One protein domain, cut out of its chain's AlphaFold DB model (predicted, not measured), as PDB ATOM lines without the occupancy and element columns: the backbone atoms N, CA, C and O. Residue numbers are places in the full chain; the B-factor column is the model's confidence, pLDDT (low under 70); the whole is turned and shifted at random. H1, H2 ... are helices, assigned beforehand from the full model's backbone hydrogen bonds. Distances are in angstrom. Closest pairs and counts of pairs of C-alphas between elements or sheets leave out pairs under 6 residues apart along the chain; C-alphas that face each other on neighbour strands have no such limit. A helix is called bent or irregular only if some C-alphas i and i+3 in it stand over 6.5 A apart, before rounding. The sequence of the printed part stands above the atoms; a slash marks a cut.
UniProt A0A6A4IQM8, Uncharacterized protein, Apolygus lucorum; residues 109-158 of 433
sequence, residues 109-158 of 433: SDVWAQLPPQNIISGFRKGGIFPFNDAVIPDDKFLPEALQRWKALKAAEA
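Overview. This is residues 109 to 158 of the 433 residues of an uncharacterized protein of Apolygus lucorum (UniProt A0A6A4IQM8). A single helix, H3, stands at one end of a drawn-out, open structure, and at the other end H1 and H2 make a corner through a tight link; the long stretch of residues 127 to 143 spans the space between the two ends. No helix touches another, and the middle holds no packed core. The printed part has 50 residues with three named helices, in the order H1, H2, H3 along the chain, and no named strand; the class is all helix. It is extended, with a radius of gyration of the C-alphas of 15.3 A, and its C-alphas span 35 by 22 by 21 A along their three main axes.

Along the chain. The longest helix is H3, residues 144 to 157, with 14 residues and 20.0 A from first to last C-alpha. It begins at C-alpha 144, at (141.173, 181.009, 90.215), and ends at C-alpha 157, at (128.951, 165.450, 92.834). H2, residues 117 to 126, has 10 residues and is 14.3 A long from first to last C-alpha; its C-alpha 126 is at (145.161, 172.883, 120.013). H1, residues 109 to 114, has 6 residues and begins at C-alpha 109, at (156.698, 159.008, 107.652). None of the three helices is bent or irregular.

Arrangement. H3 touches no helix, and residues 148 to 158, of which 148 to 157 belong to H3, stand free. Residues 140 to 146, of which 144 to 146 belong to H3, stand free as well. H3 and H2 are apart, with no C-alpha of the one within 8 A of the other, and a long link of 17 residues, 127 to 143, joins them. Within this link residues 133 to 138 stand free. H2 and H1 are apart too, though a tight link of 2 residues, Leu 115 and Pro 116, joins them. Residues 113 to 119, of which 117 to 119 belong to H2, stand free. H1 and H3 are apart. In H1, H2 and H3 every backbone O i to N i+4 pair is within hydrogen-bond range.

Size, cuts and confidence. The outline is elongated, and the two C-alphas farthest apart are those of Val 111 and Ala 155, at 36.9 A. The first and last printed C-alphas, those of Ser 109 and Ala 158, are 34.8 A apart. The C-alphas of residues 127 to 143, the stretch with no named element, lie 7 to 17 A from the mean of the C-alphas. The printed part runs from 109 to 158 and has no cut. Its mean pLDDT is 91.7, and no printed residue is under 70; H1 has a mean of 84, H2 of 92 and H3 of 95.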
ATOM      1  N   SER A 109     157.745 159.509 108.550       78.19
ATOM      2  CA  SER A 109     156.698 159.008 107.652       78.19
ATOM      3  C   SER A 109     156.034 157.749 108.212       78.19
ATOM      4  O   SER A 109     154.807 157.678 108.297       78.19
ATOM      5  N   ASP A 110     156.830 156.787 108.681       81.69
ATOM      6  CA  ASP A 110     156.319 155.555 109.286       81.69
ATOM      7  C   ASP A 110     155.541 155.819 110.581       81.69
ATOM      8  O   ASP A 110     154.508 155.192 110.826       81.69
ATOM      9  N   VAL A 111     156.022 156.746 111.414       86.06
ATOM     10  CA  VAL A 111     155.356 157.150 112.660       86.06
ATOM     11  C   VAL A 111     154.050 157.887 112.362       86.06
ATOM     12  O   VAL A 111     153.033 157.596 112.987       86.06
ATOM     13  N   TRP A 112     154.040 158.790 111.383       83.88
ATOM     14  CA  TRP A 112     152.856 159.536 110.949       83.88
ATOM     15  C   TRP A 112     151.797 158.622 110.338       83.88
ATOM     16  O   TRP A 112     150.617 158.797 110.623       83.88
ATOM     17  N   ALA A 113     152.197 157.602 109.577       84.12
ATOM     18  CA  ALA A 113     151.275 156.601 109.046       84.12
ATOM     19  C   ALA A 113     150.644 155.720 110.142       84.12
ATOM     20  O   ALA A 113     149.557 155.177 109.952       84.12
ATOM     21  N   GLN A 114     151.323 155.559 111.282       88.38
ATOM     22  CA  GLN A 114     150.851 154.765 112.421       88.38
ATOM     23  C   GLN A 114     150.090 155.587 113.467       88.38
ATOM     24  O   GLN A 114     149.392 155.010 114.304       88.38
ATOM     25  N   LEU A 115     150.219 156.915 113.445       87.75
ATOM     26  CA  LEU A 115     149.559 157.804 114.393       87.75
ATOM     27  C   LEU A 115     148.032 157.767 114.191       87.75
ATOM     28  O   LEU A 115     147.552 157.983 113.075       87.75
ATOM     29  N   PRO A 116     147.241 157.531 115.257       92.81
ATOM     30  CA  PRO A 116     145.791 157.611 115.173       92.81
ATOM     31  C   PRO A 116     145.365 158.993 114.652       92.81
ATOM     32  O   PRO A 116     145.857 160.002 115.169       92.81
ATOM     33  N   PRO A 117     144.408 159.080 113.707       90.75
ATOM     34  CA  PRO A 117     143.937 160.361 113.174       90.75
ATOM     35  C   PRO A 117     143.483 161.335 114.267       90.75
ATOM     36  O   PRO A 117     143.639 162.543 114.134       90.75
ATOM     37  N   GLN A 118     142.983 160.806 115.389       93.56
ATOM     38  CA  GLN A 118     142.557 161.592 116.548       93.56
ATOM     39  C   GLN A 118     143.695 162.395 117.189       93.56
ATOM     40  O   GLN A 118     143.469 163.521 117.630       93.56
ATOM     41  N   ASN A 119     144.924 161.872 117.202       92.31
ATOM     42  CA  ASN A 119     146.076 162.580 117.764       92.31
ATOM     43  C   ASN A 119     146.456 163.773 116.883       92.31
ATOM     44  O   ASN A 119     146.713 164.864 117.388       92.31
ATOM     45  N   ILE A 120     146.409 163.576 115.564       89.75
ATOM     46  CA  ILE A 120     146.652 164.624 114.571       89.75
ATOM     47  C   ILE A 120     145.571 165.712 114.680       89.75
ATOM     48  O   ILE A 120     145.890 166.896 114.776       89.75
ATOM     49  N   ILE A 121     144.294 165.318 114.757       91.19
ATOM     50  CA  ILE A 121     143.160 166.239 114.939       91.19
ATOM     51  C   ILE A 121     143.291 167.018 116.250       91.19
ATOM     52  O   ILE A 121     143.056 168.222 116.269       91.19
ATOM     53  N   SER A 122     143.689 166.358 117.339       94.12
ATOM     54  CA  SER A 122     143.894 167.008 118.638       94.12
ATOM     55  C   SER A 122     145.014 168.048 118.578       94.12
ATOM     56  O   SER A 122     144.858 169.135 119.130       94.12
ATOM     57  N   GLY A 123     146.102 167.756 117.857       91.25
ATOM     58  CA  GLY A 123     147.169 168.717 117.573       91.25
ATOM     59  C   GLY A 123     146.667 169.935 116.794       91.25
ATOM     60  O   GLY A 123     146.856 171.067 117.238       91.25
ATOM     61  N   PHE A 124     145.941 169.723 115.691       92.69
ATOM     62  CA  PHE A 124     145.355 170.825 114.917       92.69
ATOM     63  C   PHE A 124     144.299 171.612 115.699       92.69
ATOM     64  O   PHE A 124     144.193 172.823 115.522       92.69
ATOM     65  N   ARG A 125     143.540 170.959 116.586       94.00
ATOM     66  CA  ARG A 125     142.563 171.622 117.457       94.00
ATOM     67  C   ARG A 125     143.258 172.522 118.477       94.00
ATOM     68  O   ARG A 125     142.827 173.654 118.653       94.00
ATOM     69  N   LYS A 126     144.346 172.057 119.105       91.81
ATOM     70  CA  LYS A 126     145.161 172.883 120.013       91.81
ATOM     71  C   LYS A 126     145.779 174.085 119.297       91.81
ATOM     72  O   LYS A 126     145.811 175.168 119.864       91.81
ATOM     73  N   GLY A 127     146.204 173.910 118.046       90.19
ATOM     74  CA  GLY A 127     146.701 175.003 117.206       90.19
ATOM     75  C   GLY A 127     145.619 175.935 116.646       90.19
ATOM     76  O   GLY A 127     145.953 176.835 115.885       90.19
ATOM     77  N   GLY A 128     144.333 175.705 116.943       88.25
ATOM     78  CA  GLY A 128     143.218 176.491 116.394       88.25
ATOM     79  C   GLY A 128     142.978 176.303 114.890       88.25
ATOM     80  O   GLY A 128     142.149 176.994 114.310       88.25
ATOM     81  N   ILE A 129     143.676 175.359 114.253       91.88
ATOM     82  CA  ILE A 129     143.544 175.037 112.825       91.88
ATOM     83  C   ILE A 129     142.310 174.154 112.584       91.88
ATOM     84  O   ILE A 129     141.733 174.178 111.500       91.88
ATOM     85  N   PHE A 130     141.897 173.366 113.587       92.69
ATOM     86  CA  PHE A 130     140.743 172.471 113.498       92.69
ATOM     87  C   PHE A 130     139.615 172.848 114.483       92.69
ATOM     88  O   PHE A 130     139.879 172.952 115.685       92.69
ATOM     89  N   PRO A 131     138.343 172.925 114.033       92.25
ATOM     90  CA  PRO A 131     137.879 172.674 112.667       92.25
ATOM     91  C   PRO A 131     138.311 173.782 111.705       92.25
ATOM     92  O   PRO A 131     138.233 174.964 112.030       92.25
ATOM     93  N   PHE A 132     138.760 173.382 110.517       87.50
ATOM     94  CA  PHE A 132     139.162 174.332 109.490       87.50
ATOM     95  C   PHE A 132     137.914 175.036 108.956       87.50
ATOM     96  O   PHE A 132     137.029 174.390 108.390       87.50
ATOM     97  N   ASN A 133     137.816 176.345 109.180       89.25
ATOM     98  CA  ASN A 133     136.720 177.147 108.656       89.25
ATOM     99  C   ASN A 133     137.095 177.657 107.262       89.25
ATOM    100  O   ASN A 133     137.809 178.650 107.132       89.25
ATOM    101  N   ASP A 134     136.604 176.972 106.231       87.62
ATOM    102  CA  ASP A 134     136.906 177.280 104.825       87.62
ATOM    103  C   ASP A 134     136.477 178.709 104.435       87.62
ATOM    104  O   ASP A 134     137.094 179.346 103.591       87.62
ATOM    105  N   ALA A 135     135.483 179.276 105.133       89.69
ATOM    106  CA  ALA A 135     135.013 180.642 104.900       89.69
ATOM    107  C   ALA A 135     135.992 181.737 105.370       89.69
ATOM    108  O   ALA A 135     135.775 182.911 105.077       89.69
ATOM    109  N   VAL A 136     137.041 181.386 106.125       90.50
ATOM    110  CA  VAL A 136     138.044 182.353 106.609       90.50
ATOM    111  C   VAL A 136     139.013 182.756 105.501       90.50
ATOM    112  O   VAL A 136     139.565 183.854 105.550       90.50
ATOM    113  N   ILE A 137     139.217 181.900 104.498       89.88
ATOM    114  CA  ILE A 137     140.050 182.223 103.340       89.88
ATOM    115  C   ILE A 137     139.124 182.771 102.249       89.88
ATOM    116  O   ILE A 137     138.294 182.027 101.735       89.88
ATOM    117  N   PRO A 138     139.221 184.059 101.889       95.50
ATOM    118  CA  PRO A 138     138.358 184.613 100.860       95.50
ATOM    119  C   PRO A 138     138.746 184.091  99.463       95.50
ATOM    120  O   PRO A 138     139.909 183.774  99.195       95.50
ATOM    121  N   ASP A 139     137.750 183.981  98.573       94.94
ATOM    122  CA  ASP A 139     137.864 183.365  97.235       94.94
ATOM    123  C   ASP A 139     138.990 183.976  96.367       94.94
ATOM    124  O   ASP A 139     139.531 183.303  95.490       94.94
ATOM    125  N   ASP A 140     139.375 185.230  96.623       96.25
ATOM    126  CA  ASP A 140     140.442 185.964  95.930       96.25
ATOM    127  C   ASP A 140     141.858 185.475  96.279       96.25
ATOM    128  O   ASP A 140     142.798 185.720  95.522       96.25
ATOM    129  N   LYS A 141     142.028 184.774  97.408       95.94
ATOM    130  CA  LYS A 141     143.308 184.167  97.809       95.94
ATOM    131  C   LYS A 141     143.546 182.805  97.175       95.94
ATOM    132  O   LYS A 141     144.679 182.319  97.193       95.94
ATOM    133  N   PHE A 142     142.513 182.188  96.611       94.50
ATOM    134  CA  PHE A 142     142.662 180.934  95.893       94.50
ATOM    135  C   PHE A 142     143.155 181.177  94.469       94.50
ATOM    136  O   PHE A 142     142.859 182.185  93.831       94.50
ATOM    137  N   LEU A 143     143.879 180.198  93.928       96.06
ATOM    138  CA  LEU A 143     144.186 180.188  92.504       96.06
ATOM    139  C   LEU A 143     142.868 180.025  91.721       96.06
ATOM    140  O   LEU A 143     142.192 179.006  91.903       96.06
ATOM    141  N   PRO A 144     142.499 180.971  90.835       95.88
ATOM    142  CA  PRO A 144     141.173 181.009  90.215       95.88
ATOM    143  C   PRO A 144     140.873 179.748  89.398       95.88
ATOM    144  O   PRO A 144     139.758 179.231  89.430       95.88
ATOM    145  N   GLU A 145     141.887 179.191  88.733       96.12
ATOM    146  CA  GLU A 145     141.750 177.958  87.959       96.12
ATOM    147  C   GLU A 145     141.507 176.728  88.853       96.12
ATOM    148  O   GLU A 145     140.662 175.884  88.546       96.12
ATOM    149  N   ALA A 146     142.204 176.630  89.991       93.56
ATOM    150  CA  ALA A 146     142.024 175.530  90.938       93.56
ATOM    151  C   ALA A 146     140.643 175.596  91.608       93.56
ATOM    152  O   ALA A 146     139.956 174.576  91.709       93.56
ATOM    153  N   LEU A 147     140.206 176.802  91.981       94.81
ATOM    154  CA  LEU A 147     138.881 177.050  92.540       94.81
ATOM    155  C   LEU A 147     137.776 176.678  91.540       94.81
ATOM    156  O   LEU A 147     136.810 176.012  91.909       94.81
ATOM    157  N   GLN A 148     137.933 177.038  90.262       96.44
ATOM    158  CA  GLN A 148     136.985 176.681  89.206       96.44
ATOM    159  C   GLN A 148     136.893 175.162  89.004       96.44
ATOM    160  O   GLN A 148     135.787 174.626  88.913       96.44
ATOM    161  N   ARG A 149     138.032 174.453  88.987       95.75
ATOM    162  CA  ARG A 149     138.065 172.982  88.894       95.75
ATOM    163  C   ARG A 149     137.358 172.327  90.082       95.75
ATOM    164  O   ARG A 149     136.558 171.417  89.883       95.75
ATOM    165  N   TRP A 150     137.606 172.802  91.302       95.44
ATOM    166  CA  TRP A 150     136.960 172.276  92.508       95.44
ATOM    167  C   TRP A 150     135.448 172.539  92.520       95.44
ATOM    168  O   TRP A 150     134.670 171.613  92.755       95.44
ATOM    169  N   LYS A 151     135.013 173.760  92.176       95.31
ATOM    170  CA  LYS A 151     133.588 174.111  92.055       95.31
ATOM    171  C   LYS A 151     132.885 173.246  90.999       95.31
ATOM    172  O   LYS A 151     131.777 172.778  91.243       95.31
ATOM    173  N   ALA A 152     133.535 172.969  89.866       95.25
ATOM    174  CA  ALA A 152     133.003 172.078  88.833       95.25
ATOM    175  C   ALA A 152     132.857 170.623  89.318       95.25
ATOM    176  O   ALA A 152     131.833 169.995  89.055       95.25
ATOM    177  N   LEU A 153     133.837 170.102  90.068       94.62
ATOM    178  CA  LEU A 153     133.758 168.769  90.680       94.62
ATOM    179  C   LEU A 153     132.629 168.684  91.711       94.62
ATOM    180  O   LEU A 153     131.851 167.734  91.685       94.62
ATOM    181  N   LYS A 154     132.485 169.698  92.573       94.00
ATOM    182  CA  LYS A 154     131.395 169.755  93.555       94.00
ATOM    183  C   LYS A 154     130.020 169.866  92.902       94.00
ATOM    184  O   LYS A 154     129.087 169.212  93.354       94.00
ATOM    185  N   ALA A 155     129.900 170.626  91.816       94.69
ATOM    186  CA  ALA A 155     128.668 170.697  91.033       94.69
ATOM    187  C   ALA A 155     128.327 169.364  90.341       94.69
ATOM    188  O   ALA A 155     127.150 169.044  90.178       94.69
ATOM    189  N   ALA A 156     129.335 168.581  89.943       91.94
ATOM    190  CA  ALA A 156     129.134 167.241  89.396       91.94
ATOM    191  C   ALA A 156     128.708 166.227  90.474       91.94
ATOM    192  O   ALA A 156     127.835 165.407  90.205       91.94
ATOM    193  N   GLU A 157     129.280 166.309  91.682       93.19
ATOM    194  CA  GLU A 157     128.951 165.450  92.834       93.19
ATOM    195  C   GLU A 157     127.558 165.750  93.411       93.19
ATOM    196  O   GLU A 157     126.844 164.841  93.810       93.19
ATOM    197  N   ALA A 158     127.136 167.017  93.407       90.56
ATOM    198  CA  ALA A 158     125.826 167.440  93.902       90.56
ATOM    199  C   ALA A 158     124.652 167.053  92.986       90.56
ATOM    200  O   ALA A 158     123.519 167.443  93.262       90.56
TER     201      ALA A 158